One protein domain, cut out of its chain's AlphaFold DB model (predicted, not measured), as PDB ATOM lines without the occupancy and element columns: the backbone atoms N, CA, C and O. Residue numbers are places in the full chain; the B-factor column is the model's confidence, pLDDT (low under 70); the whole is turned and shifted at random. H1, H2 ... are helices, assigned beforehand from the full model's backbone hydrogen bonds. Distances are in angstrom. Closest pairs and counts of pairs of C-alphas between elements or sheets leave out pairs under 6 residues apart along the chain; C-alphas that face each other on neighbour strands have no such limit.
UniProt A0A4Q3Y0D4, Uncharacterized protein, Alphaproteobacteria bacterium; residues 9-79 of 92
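What this domain is: This is residues 9 to 79 of the 92 residues of an uncharacterized protein of Alphaproteobacteria bacterium (UniProt A0A4Q3Y0D4). Three helices, H1, H4 and H3, frame a fourth, H2, which sits in the middle, with H1 and H3 on opposite sides of it and H4 along a third side. The long link of residues 43 to 53 loops round H2 on the side away from H4. The printed part has 71 residues, with four named helices in the order H1, H2, H3, H4 and no named strand; the class is all helix. The whole is compact, with a radius of gyration of the C-alphas of 10.8 A, and its outline is rounded, spanning 29 by 27 by 20 A.

How they stand to each other: H1, residues 9 to 25, touches H2, residues 32 to 42, and the two are about perpendicular at 77 degrees. Their closest C-alphas, those of Ala 19 and Ser 38, are 4.5 A apart. With residues 9 to 16 alone, H1 also touches H4, residues 66 to 77, at a steep tilt of 60 degrees, the same way; the closest C-alphas are those of Ala 12 and Thr 71, 5.8 A. H2 touches H3, residues 54 to 63, at a steep tilt of 55 degrees, opposite ways, closest at the C-alphas of Thr 33 and Leu 61, 6.2 A. H4 touches H2 with residues 72 to 76 alone, at a shallow tilt of 20 degrees, the same way; the C-alphas of Leu 41 and Asn 76 are the closest, 5.7 A. H4 touches H3 with residues 68 to 69 alone, at a steep tilt of 49 degrees, opposite ways, closest at the C-alphas of His 62 and Phe 69, 5.6 A. H1 and H3 are apart. The helix packing is mostly crossed, with 1 of 5 touching pairs at a shallow tilt. In H1, H2, H3 and H4 every O i to N i+4 pair is within hydrogen-bond range.

Where its parts are: H1 begins at C-alpha 9, (-2.000, 40.228, -79.059), and is 24.3 A long from first to last C-alpha. H2 measures 15.5 A and begins at C-alpha 32, (17.227, 48.022, -81.306). H3 measures 14.4 A. H4 measures 17.0 A and ends at C-alpha 77, (-3.826, 53.712, -83.566).

The domain as a whole: The C-alphas of Pro 9 and Arg 51, 30.5 A apart, are the two farthest apart in the domain. The printed part has no cut. The link from H1 to H2 is short, that from H2 to H3 is long with 11 residues, and that from H3 to H4 is tight. The mean pLDDT of the printed part is 88.9, and residues 64 and 66 are under 70.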
ATOM      1  N   PRO A   9      -1.632  39.664 -80.357       87.94
ATOM      2  CA  PRO A   9      -2.000  40.228 -79.059       87.94
ATOM      3  C   PRO A   9      -0.888  40.161 -78.004       87.94
ATOM      4  O   PRO A   9      -0.770  41.063 -77.173       87.94
ATOM      5  N   ARG A  10      -0.053  39.112 -78.018       90.25
ATOM      6  CA  ARG A  10       1.070  38.978 -77.079       90.25
ATOM      7  C   ARG A  10       2.149  40.000 -77.392       90.25
ATOM      8  O   ARG A  10       2.665  40.643 -76.478       90.25
ATOM      9  N   LEU A  11       2.457  40.181 -78.672       90.94
ATOM     10  CA  LEU A  11       3.405  41.196 -79.116       90.94
ATOM     11  C   LEU A  11       2.881  42.612 -78.825       90.94
ATOM     12  O   LEU A  11       3.637  43.463 -78.359       90.94
ATOM     13  N   ALA A  12       1.575  42.844 -78.989       91.50
ATOM     14  CA  ALA A  12       0.930  44.109 -78.645       91.50
ATOM     15  C   ALA A  12       1.100  44.449 -77.156       91.50
ATOM     16  O   ALA A  12       1.513  45.559 -76.817       91.50
ATOM     17  N   ALA A  13       0.849  43.483 -76.266       91.06
ATOM     18  CA  ALA A  13       1.047  43.657 -74.829       91.06
ATOM     19  C   ALA A  13       2.512  43.980 -74.482       91.06
ATOM     20  O   ALA A  13       2.773  44.871 -73.674       91.06
ATOM     21  N   GLN A  14       3.473  43.316 -75.135       92.44
ATOM     22  CA  GLN A  14       4.899  43.615 -74.959       92.44
ATOM     23  C   GLN A  14       5.250  45.040 -75.400       92.44
ATOM     24  O   GLN A  14       5.999  45.728 -74.708       92.44
ATOM     25  N   PHE A  15       4.710  45.508 -76.526       93.25
ATOM     26  CA  PHE A  15       4.954  46.865 -77.018       93.25
ATOM     27  C   PHE A  15       4.416  47.928 -76.062       93.25
ATOM     28  O   PHE A  15       5.130  48.877 -75.744       93.25
ATOM     29  N   ILE A  16       3.202  47.731 -75.540       93.75
ATOM     30  CA  ILE A  16       2.610  48.620 -74.532       93.75
ATOM     31  C   ILE A  16       3.480  48.647 -73.267       93.75
ATOM     32  O   ILE A  16       3.786  49.724 -72.756       93.75
ATOM     33  N   ALA A  17       3.916  47.482 -72.776       91.69
ATOM     34  CA  ALA A  17       4.757  47.392 -71.584       91.69
ATOM     35  C   ALA A  17       6.099  48.124 -71.759       91.69
ATOM     36  O   ALA A  17       6.535  48.841 -70.858       91.69
ATOM     37  N   ARG A  18       6.731  47.995 -72.933       92.50
ATOM     38  CA  ARG A  18       7.981  48.698 -73.255       92.50
ATOM     39  C   ARG A  18       7.792  50.208 -73.358       92.50
ATOM     40  O   ARG A  18       8.576  50.938 -72.762       92.50
ATOM     41  N   ALA A  19       6.736  50.673 -74.027       93.31
ATOM     42  CA  ALA A  19       6.434  52.101 -74.126       93.31
ATOM     43  C   ALA A  19       6.223  52.741 -72.741       93.31
ATOM     44  O   ALA A  19       6.788  53.797 -72.464       93.31
ATOM     45  N   ARG A  20       5.500  52.062 -71.837       92.69
ATOM     46  CA  ARG A  20       5.328  52.509 -70.440       92.69
ATOM     47  C   ARG A  20       6.641  52.566 -69.682       92.69
ATOM     48  O   ARG A  20       6.912  53.539 -68.989       92.69
ATOM     49  N   ARG A  21       7.448  51.513 -69.803       93.19
ATOM     50  CA  ARG A  21       8.752  51.457 -69.149       93.19
ATOM     51  C   ARG A  21       9.649  52.598 -69.622       93.19
ATOM     52  O   ARG A  21      10.238  53.272 -68.790       93.19
ATOM     53  N   ALA A  22       9.690  52.852 -70.926       93.75
ATOM     54  CA  ALA A  22      10.469  53.943 -71.495       93.75
ATOM     55  C   ALA A  22       9.969  55.323 -71.033       93.75
ATOM     56  O   ALA A  22      10.771  56.201 -70.739       93.75
ATOM     57  N   GLU A  23       8.650  55.516 -70.910       93.19
ATOM     58  CA  GLU A  23       8.070  56.744 -70.347       93.19
ATOM     59  C   GLU A  23       8.462  56.947 -68.875       93.19
ATOM     60  O   GLU A  23       8.836  58.055 -68.497       93.19
ATOM     61  N   ALA A  24       8.458  55.879 -68.071       92.94
ATOM     62  CA  ALA A  24       8.884  55.925 -66.673       92.94
ATOM     63  C   ALA A  24      10.399  56.153 -66.509       92.94
ATOM     64  O   ALA A  24      10.817  56.848 -65.587       92.94
ATOM     65  N   GLU A  25      11.219  55.570 -67.387       93.81
ATOM     66  CA  GLU A  25      12.683  55.704 -67.368       93.81
ATOM     67  C   GLU A  25      13.169  57.014 -68.021       93.81
ATOM     68  O   GLU A  25      14.265  57.484 -67.725       93.81
ATOM     69  N   GLY A  26      12.362  57.623 -68.895       94.31
ATOM     70  CA  GLY A  26      12.705  58.832 -69.649       94.31
ATOM     71  C   GLY A  26      13.537  58.588 -70.915       94.31
ATOM     72  O   GLY A  26      13.960  59.555 -71.551       94.31
ATOM     73  N   PHE A  27      13.766  57.328 -71.293       92.88
ATOM     74  CA  PHE A  27      14.474  56.921 -72.510       92.88
ATOM     75  C   PHE A  27      14.044  55.517 -72.953       92.88
ATOM     76  O   PHE A  27      13.530  54.728 -72.163       92.88
ATOM     77  N   ALA A  28      14.275  55.178 -74.223       92.81
ATOM     78  CA  ALA A  28      14.019  53.834 -74.733       92.81
ATOM     79  C   ALA A  28      15.205  52.889 -74.461       92.81
ATOM     80  O   ALA A  28      16.349  53.202 -74.787       92.81
ATOM     81  N   SER A  29      14.933  51.707 -73.903       87.94
ATOM     82  CA  SER A  29      15.935  50.692 -73.555       87.94
ATOM     83  C   SER A  29      15.620  49.331 -74.197       87.94
ATOM     84  O   SER A  29      14.515  49.103 -74.693       87.94
ATOM     85  N   GLY A  30      16.606  48.426 -74.231       89.25
ATOM     86  CA  GLY A  30      16.460  47.078 -74.799       89.25
ATOM     87  C   GLY A  30      17.110  46.902 -76.173       89.25
ATOM     88  O   GLY A  30      18.059  47.608 -76.517       89.25
ATOM     89  N   SER A  31      16.633  45.930 -76.952       89.62
ATOM     90  CA  SER A  31      17.120  45.689 -78.311       89.62
ATOM     91  C   SER A  31      16.749  46.836 -79.245       89.62
ATOM     92  O   SER A  31      15.835  47.620 -78.999       89.62
ATOM     93  N   THR A  32      17.433  46.922 -80.375       89.56
ATOM     94  CA  THR A  32      17.227  48.022 -81.306       89.56
ATOM     95  C   THR A  32      15.781  48.125 -81.816       89.56
ATOM     96  O   THR A  32      15.235  49.221 -81.899       89.56
ATOM     97  N   THR A  33      15.120  47.001 -82.096       89.56
ATOM     98  CA  THR A  33      13.706  46.998 -82.508       89.56
ATOM     99  C   THR A  33      12.788  47.466 -81.376       89.56
ATOM    100  O   THR A  33      11.806  48.160 -81.614       89.56
ATOM    101  N   GLU A  34      13.120  47.133 -80.129       90.12
ATOM    102  CA  GLU A  34      12.365  47.548 -78.939       90.12
ATOM    103  C   GLU A  34      12.459  49.053 -78.700       90.12
ATOM    104  O   GLU A  34      11.453  49.695 -78.383       90.12
ATOM    105  N   GLN A  35      13.651  49.611 -78.907       91.94
ATOM    106  CA  GLN A  35      13.886  51.047 -78.824       91.94
ATOM    107  C   GLN A  35      13.077  51.792 -79.886       91.94
ATOM    108  O   GLN A  35      12.370  52.742 -79.555       91.94
ATOM    109  N   ILE A  36      13.089  51.298 -81.131       92.56
ATOM    110  CA  ILE A  36      12.271  51.847 -82.217       92.56
ATOM    111  C   ILE A  36      10.779  51.839 -81.854       92.56
ATOM    112  O   ILE A  36      10.115  52.867 -81.976       92.56
ATOM    113  N   VAL A  37      10.238  50.694 -81.414       93.44
ATOM    114  CA  VAL A  37       8.816  50.586 -81.036       93.44
ATOM    115  C   VAL A  37       8.470  51.613 -79.967       93.44
ATOM    116  O   VAL A  37       7.472  52.317 -80.093       93.44
ATOM    117  N   SER A  38       9.296  51.702 -78.926       93.81
ATOM    118  CA  SER A  38       9.051  52.604 -77.804       93.81
ATOM    119  C   SER A  38       9.063  54.057 -78.266       93.81
ATOM    120  O   SER A  38       8.115  54.775 -77.971       93.81
ATOM    121  N   ALA A  39      10.060  54.458 -79.061       93.38
ATOM    122  CA  ALA A  39      10.164  55.795 -79.644       93.38
ATOM    123  C   ALA A  39       8.941  56.166 -80.501       93.38
ATOM    124  O   ALA A  39       8.404  57.267 -80.370       93.38
ATOM    125  N   PHE A  40       8.455  55.248 -81.347       92.50
ATOM    126  CA  PHE A  40       7.265  55.493 -82.168       92.50
ATOM    127  C   PHE A  40       5.989  55.605 -81.336       92.50
ATOM    128  O   PHE A  40       5.205  56.525 -81.554       92.50
ATOM    129  N   LEU A  41       5.779  54.704 -80.372       93.25
ATOM    130  CA  LEU A  41       4.583  54.734 -79.530       93.25
ATOM    131  C   LEU A  41       4.556  55.973 -78.628       93.25
ATOM    132  O   LEU A  41       3.505  56.587 -78.458       93.25
ATOM    133  N   THR A  42       5.695  56.394 -78.079       91.69
ATOM    134  CA  THR A  42       5.769  57.591 -77.226       91.69
ATOM    135  C   THR A  42       5.882  58.895 -78.017       91.69
ATOM    136  O   THR A  42       5.812  59.965 -77.412       91.69
ATOM    137  N   ASN A  43       5.999  58.827 -79.349       90.12
ATOM    138  CA  ASN A  43       6.258  59.960 -80.239       90.12
ATOM    139  C   ASN A  43       7.544  60.736 -79.868       90.12
ATOM    140  O   ASN A  43       7.586  61.964 -79.921       90.12
ATOM    141  N   ARG A  44       8.594  60.008 -79.463       92.06
ATOM    142  CA  ARG A  44       9.906  60.533 -79.045       92.06
ATOM    143  C   ARG A  44      10.985  60.119 -80.035       92.06
ATOM    144  O   ARG A  44      11.691  59.136 -79.837       92.06
ATOM    145  N   GLN A  45      11.099  60.867 -81.131       88.56
ATOM    146  CA  GLN A  45      12.115  60.607 -82.162       88.56
ATOM    147  C   GLN A  45      13.543  60.746 -81.624       88.56
ATOM    148  O   GLN A  45      14.442  60.070 -82.107       88.56
ATOM    149  N   ASP A  46      13.737  61.566 -80.593       90.12
ATOM    150  CA  ASP A  46      15.000  61.719 -79.869       90.12
ATOM    151  C   ASP A  46      15.445  60.443 -79.138       90.12
ATOM    152  O   ASP A  46      16.590  60.351 -78.710       90.12
ATOM    153  N   TRP A  47      14.565  59.445 -79.001       91.75
ATOM    154  CA  TRP A  47      14.898  58.132 -78.443       91.75
ATOM    155  C   TRP A  47      15.283  57.100 -79.504       91.75
ATOM    156  O   TRP A  47      15.609  55.960 -79.162       91.75
ATOM    157  N   LEU A  48      15.226  57.460 -80.790       90.62
ATOM    158  CA  LEU A  48      15.775  56.611 -81.837       90.62
ATOM    159  C   LEU A  48      17.307  56.563 -81.712       90.62
ATOM    160  O   LEU A  48      17.928  57.546 -81.309       90.62
ATOM    161  N   PRO A  49      17.947  55.444 -82.091       83.00
ATOM    162  CA  PRO A  49      19.400  55.389 -82.192       83.00
ATOM    163  C   PRO A  49      19.932  56.520 -83.089       83.00
ATOM    164  O   PRO A  49      19.433  56.692 -84.197       83.00
ATOM    165  N   GLU A  50      20.975  57.236 -82.651       77.44
ATOM    166  CA  GLU A  50      21.465  58.505 -83.246       77.44
ATOM    167  C   GLU A  50      21.688  58.494 -84.769       77.44
ATOM    168  O   GLU A  50      21.650  59.531 -85.424       77.44
ATOM    169  N   ARG A  51      21.931  57.321 -85.353       77.31
ATOM    170  CA  ARG A  51      22.210  57.148 -86.783       77.31
ATOM    171  C   ARG A  51      20.969  56.925 -87.651       77.31
ATOM    172  O   ARG A  51      21.134  56.693 -88.844       77.31
ATOM    173  N   TRP A  52      19.765  56.892 -87.082       84.50
ATOM    174  CA  TRP A  52      18.570  56.438 -87.796       84.50
ATOM    175  C   TRP A  52      17.555  57.539 -88.033       84.50
ATOM    176  O   TRP A  52      17.078  58.193 -87.108       84.50
ATOM    177  N   THR A  53      17.164  57.680 -89.297       88.00
ATOM    178  CA  THR A  53      15.967  58.430 -89.660       88.00
ATOM    179  C   THR A  53      14.713  57.640 -89.280       88.00
ATOM    180  O   THR A  53      14.753  56.428 -89.046       88.00
ATOM    181  N   MET A  54      13.554  58.306 -89.267       84.94
ATOM    182  CA  MET A  54      12.273  57.609 -89.101       84.94
ATOM    183  C   MET A  54      12.054  56.526 -90.166       84.94
ATOM    184  O   MET A  54      11.482  55.486 -89.854       84.94
ATOM    185  N   LEU A  55      12.511  56.750 -91.404       87.62
ATOM    186  CA  LEU A  55      12.383  55.766 -92.482       87.62
ATOM    187  C   LEU A  55      13.252  54.534 -92.209       87.62
ATOM    188  O   LEU A  55      12.734  53.422 -92.245       87.62
ATOM    189  N   ASP A  56      14.514  54.725 -91.809       90.19
ATOM    190  CA  ASP A  56      15.412  53.611 -91.459       90.19
ATOM    191  C   ASP A  56      14.840  52.760 -90.314       90.19
ATOM    192  O   ASP A  56      14.920  51.528 -90.314       90.19
ATOM    193  N   ALA A  57      14.233  53.421 -89.326       89.88
ATOM    194  CA  ALA A  57      13.606  52.764 -88.189       89.88
ATOM    195  C   ALA A  57      12.373  51.935 -88.603       89.88
ATOM    196  O   ALA A  57      12.178  50.823 -88.099       89.88
ATOM    197  N   LEU A  58      11.560  52.438 -89.539       86.56
ATOM    198  CA  LEU A  58      10.411  51.714 -90.095       86.56
ATOM    199  C   LEU A  58      10.845  50.513 -90.938       86.56
ATOM    200  O   LEU A  58      10.300  49.421 -90.760       86.56
ATOM    201  N   ASP A  59      11.858  50.681 -91.787       88.00
ATOM    202  CA  ASP A  59      12.417  49.590 -92.589       88.00
ATOM    203  C   ASP A  59      12.980  48.491 -91.688       88.00
ATOM    204  O   ASP A  59      12.746  47.298 -91.905       88.00
ATOM    205  N   ARG A  60      13.654  48.871 -90.597       86.94
ATOM    206  CA  ARG A  60      14.158  47.901 -89.626       86.94
ATOM    207  C   ARG A  60      13.040  47.150 -88.911       86.94
ATOM    208  O   ARG A  60      13.167  45.940 -88.720       86.94
ATOM    209  N   LEU A  61      11.968  47.837 -88.518       85.50
ATOM    210  CA  LEU A  61      10.783  47.199 -87.942       85.50
ATOM    211  C   LEU A  61      10.176  46.180 -88.906       85.50
ATOM    212  O   LEU A  61       9.806  45.089 -88.482       85.50
ATOM    213  N   HIS A  62      10.121  46.521 -90.192       83.81
ATOM    214  CA  HIS A  62       9.616  45.631 -91.229       83.81
ATOM    215  C   HIS A  62      10.496  44.380 -91.393       83.81
ATOM    216  O   HIS A  62       9.981  43.265 -91.464       83.81
ATOM    217  N   LEU A  63      11.825  44.544 -91.359       81.19
ATOM    218  CA  LEU A  63      12.790  43.436 -91.391       81.19
ATOM    219  C   LEU A  63      12.755  42.557 -90.129       81.19
ATOM    220  O   LEU A  63      13.104  41.381 -90.199       81.19
ATOM    221  N   GLY A  64      12.348  43.110 -88.981       69.56
ATOM    222  CA  GLY A  64      12.154  42.370 -87.727       69.56
ATOM    223  C   GLY A  64      10.982  41.381 -87.757       69.56
ATOM    224  O   GLY A  64      10.861  40.551 -86.858       69.56
ATOM    225  N   GLY A  65      10.150  41.456 -88.797       75.94
ATOM    226  CA  GLY A  65       9.021  40.575 -89.060       75.94
ATOM    227  C   GLY A  65       7.775  41.390 -89.420       75.94
ATOM    228  O   GLY A  65       7.521  42.421 -88.790       75.94
ATOM    229  N   PRO A  66       6.957  40.938 -90.390       68.81
ATOM    230  CA  PRO A  66       5.765  41.674 -90.816       68.81
ATOM    231  C   PRO A  66       4.811  41.965 -89.645       68.81
ATOM    232  O   PRO A  66       4.206  43.038 -89.593       68.81
ATOM    233  N   ASP A  67       4.745  41.068 -88.660       83.19
ATOM    234  CA  ASP A  67       3.860  41.194 -87.500       83.19
ATOM    235  C   ASP A  67       4.270  42.334 -86.560       83.19
ATOM    236  O   ASP A  67       3.409  42.955 -85.941       83.19
ATOM    237  N   TRP A  68       5.558  42.695 -86.486       88.88
ATOM    238  CA  TRP A  68       6.028  43.796 -85.635       88.88
ATOM    239  C   TRP A  68       5.507  45.141 -86.121       88.88
ATOM    240  O   TRP A  68       4.966  45.917 -85.335       88.88
ATOM    241  N   PHE A  69       5.630  45.406 -87.421       88.31
ATOM    242  CA  PHE A  69       5.133  46.642 -88.011       88.31
ATOM    243  C   PHE A  69       3.609  46.750 -87.868       88.31
ATOM    244  O   PHE A  69       3.101  47.754 -87.363       88.31
ATOM    245  N   HIS A  70       2.873  45.704 -88.260       88.81
ATOM    246  CA  HIS A  70       1.411  45.707 -88.188       88.81
ATOM    247  C   HIS A  70       0.904  45.830 -86.747       88.81
ATOM    248  O   HIS A  70      -0.004  46.622 -86.484       88.81
ATOM    249  N   THR A  71       1.529  45.120 -85.807       89.06
ATOM    250  CA  THR A  71       1.183  45.191 -84.386       89.06
ATOM    251  C   THR A  71       1.510  46.559 -83.786       89.06
ATOM    252  O   THR A  71       0.675  47.115 -83.079       89.06
ATOM    253  N   MET A  72       2.667  47.156 -84.097       91.94
ATOM    254  CA  MET A  72       3.034  48.493 -83.606       91.94
ATOM    255  C   MET A  72       2.035  49.547 -84.094       91.94
ATOM    256  O   MET A  72       1.508  50.312 -83.288       91.94
ATOM    257  N   MET A  73       1.688  49.523 -85.385       90.56
ATOM    258  CA  MET A  73       0.691  50.435 -85.952       90.56
ATOM    259  C   MET A  73      -0.696  50.248 -85.320       90.56
ATOM    260  O   MET A  73      -1.398  51.233 -85.091       90.56
ATOM    261  N   ALA A  74      -1.090  49.007 -85.014       91.00
ATOM    262  CA  ALA A  74      -2.347  48.707 -84.326       91.00
ATOM    263  C   ALA A  74      -2.364  49.203 -82.873       91.00
ATOM    264  O   ALA A  74      -3.383  49.706 -82.404       91.00
ATOM    265  N   VAL A  75      -1.245  49.080 -82.157       91.12
ATOM    266  CA  VAL A  75      -1.091  49.597 -80.790       91.12
ATOM    267  C   VAL A  75      -1.104  51.125 -80.779       91.12
ATOM    268  O   VAL A  75      -1.759  51.727 -79.930       91.12
ATOM    269  N   ASN A  76      -0.430  51.759 -81.741       90.06
ATOM    270  CA  ASN A  76      -0.404  53.212 -81.861       90.06
ATOM    271  C   ASN A  76      -1.801  53.782 -82.154       90.06
ATOM    272  O   ASN A  76      -2.257  54.691 -81.466       90.06
ATOM    273  N   SER A  77      -2.513  53.210 -83.134       88.81
ATOM    274  CA  SER A  77      -3.826  53.712 -83.566       88.81
ATOM    275  C   SER A  77      -4.920  53.574 -82.509       88.81
ATOM    276  O   SER A  77      -5.830  54.397 -82.466       88.81
ATOM    277  N   ARG A  78      -4.827  52.559 -81.644       85.75
ATOM    278  CA  ARG A  78      -5.754  52.345 -80.522       85.75
ATOM    279  C   ARG A  78      -5.417  53.180 -79.287       85.75
ATOM    280  O   ARG A  78      -6.157  53.122 -78.316       85.75
ATOM    281  N   GLY A  79      -4.312  53.923 -79.307       82.31
ATOM    282  CA  GLY A  79      -3.829  54.658 -78.147       82.31
ATOM    283  C   GLY A  79      -3.340  53.713 -77.052       82.31
ATOM    284  O   GLY A  79      -4.077  53.341 -76.147       82.31
TER     285      GLY A  79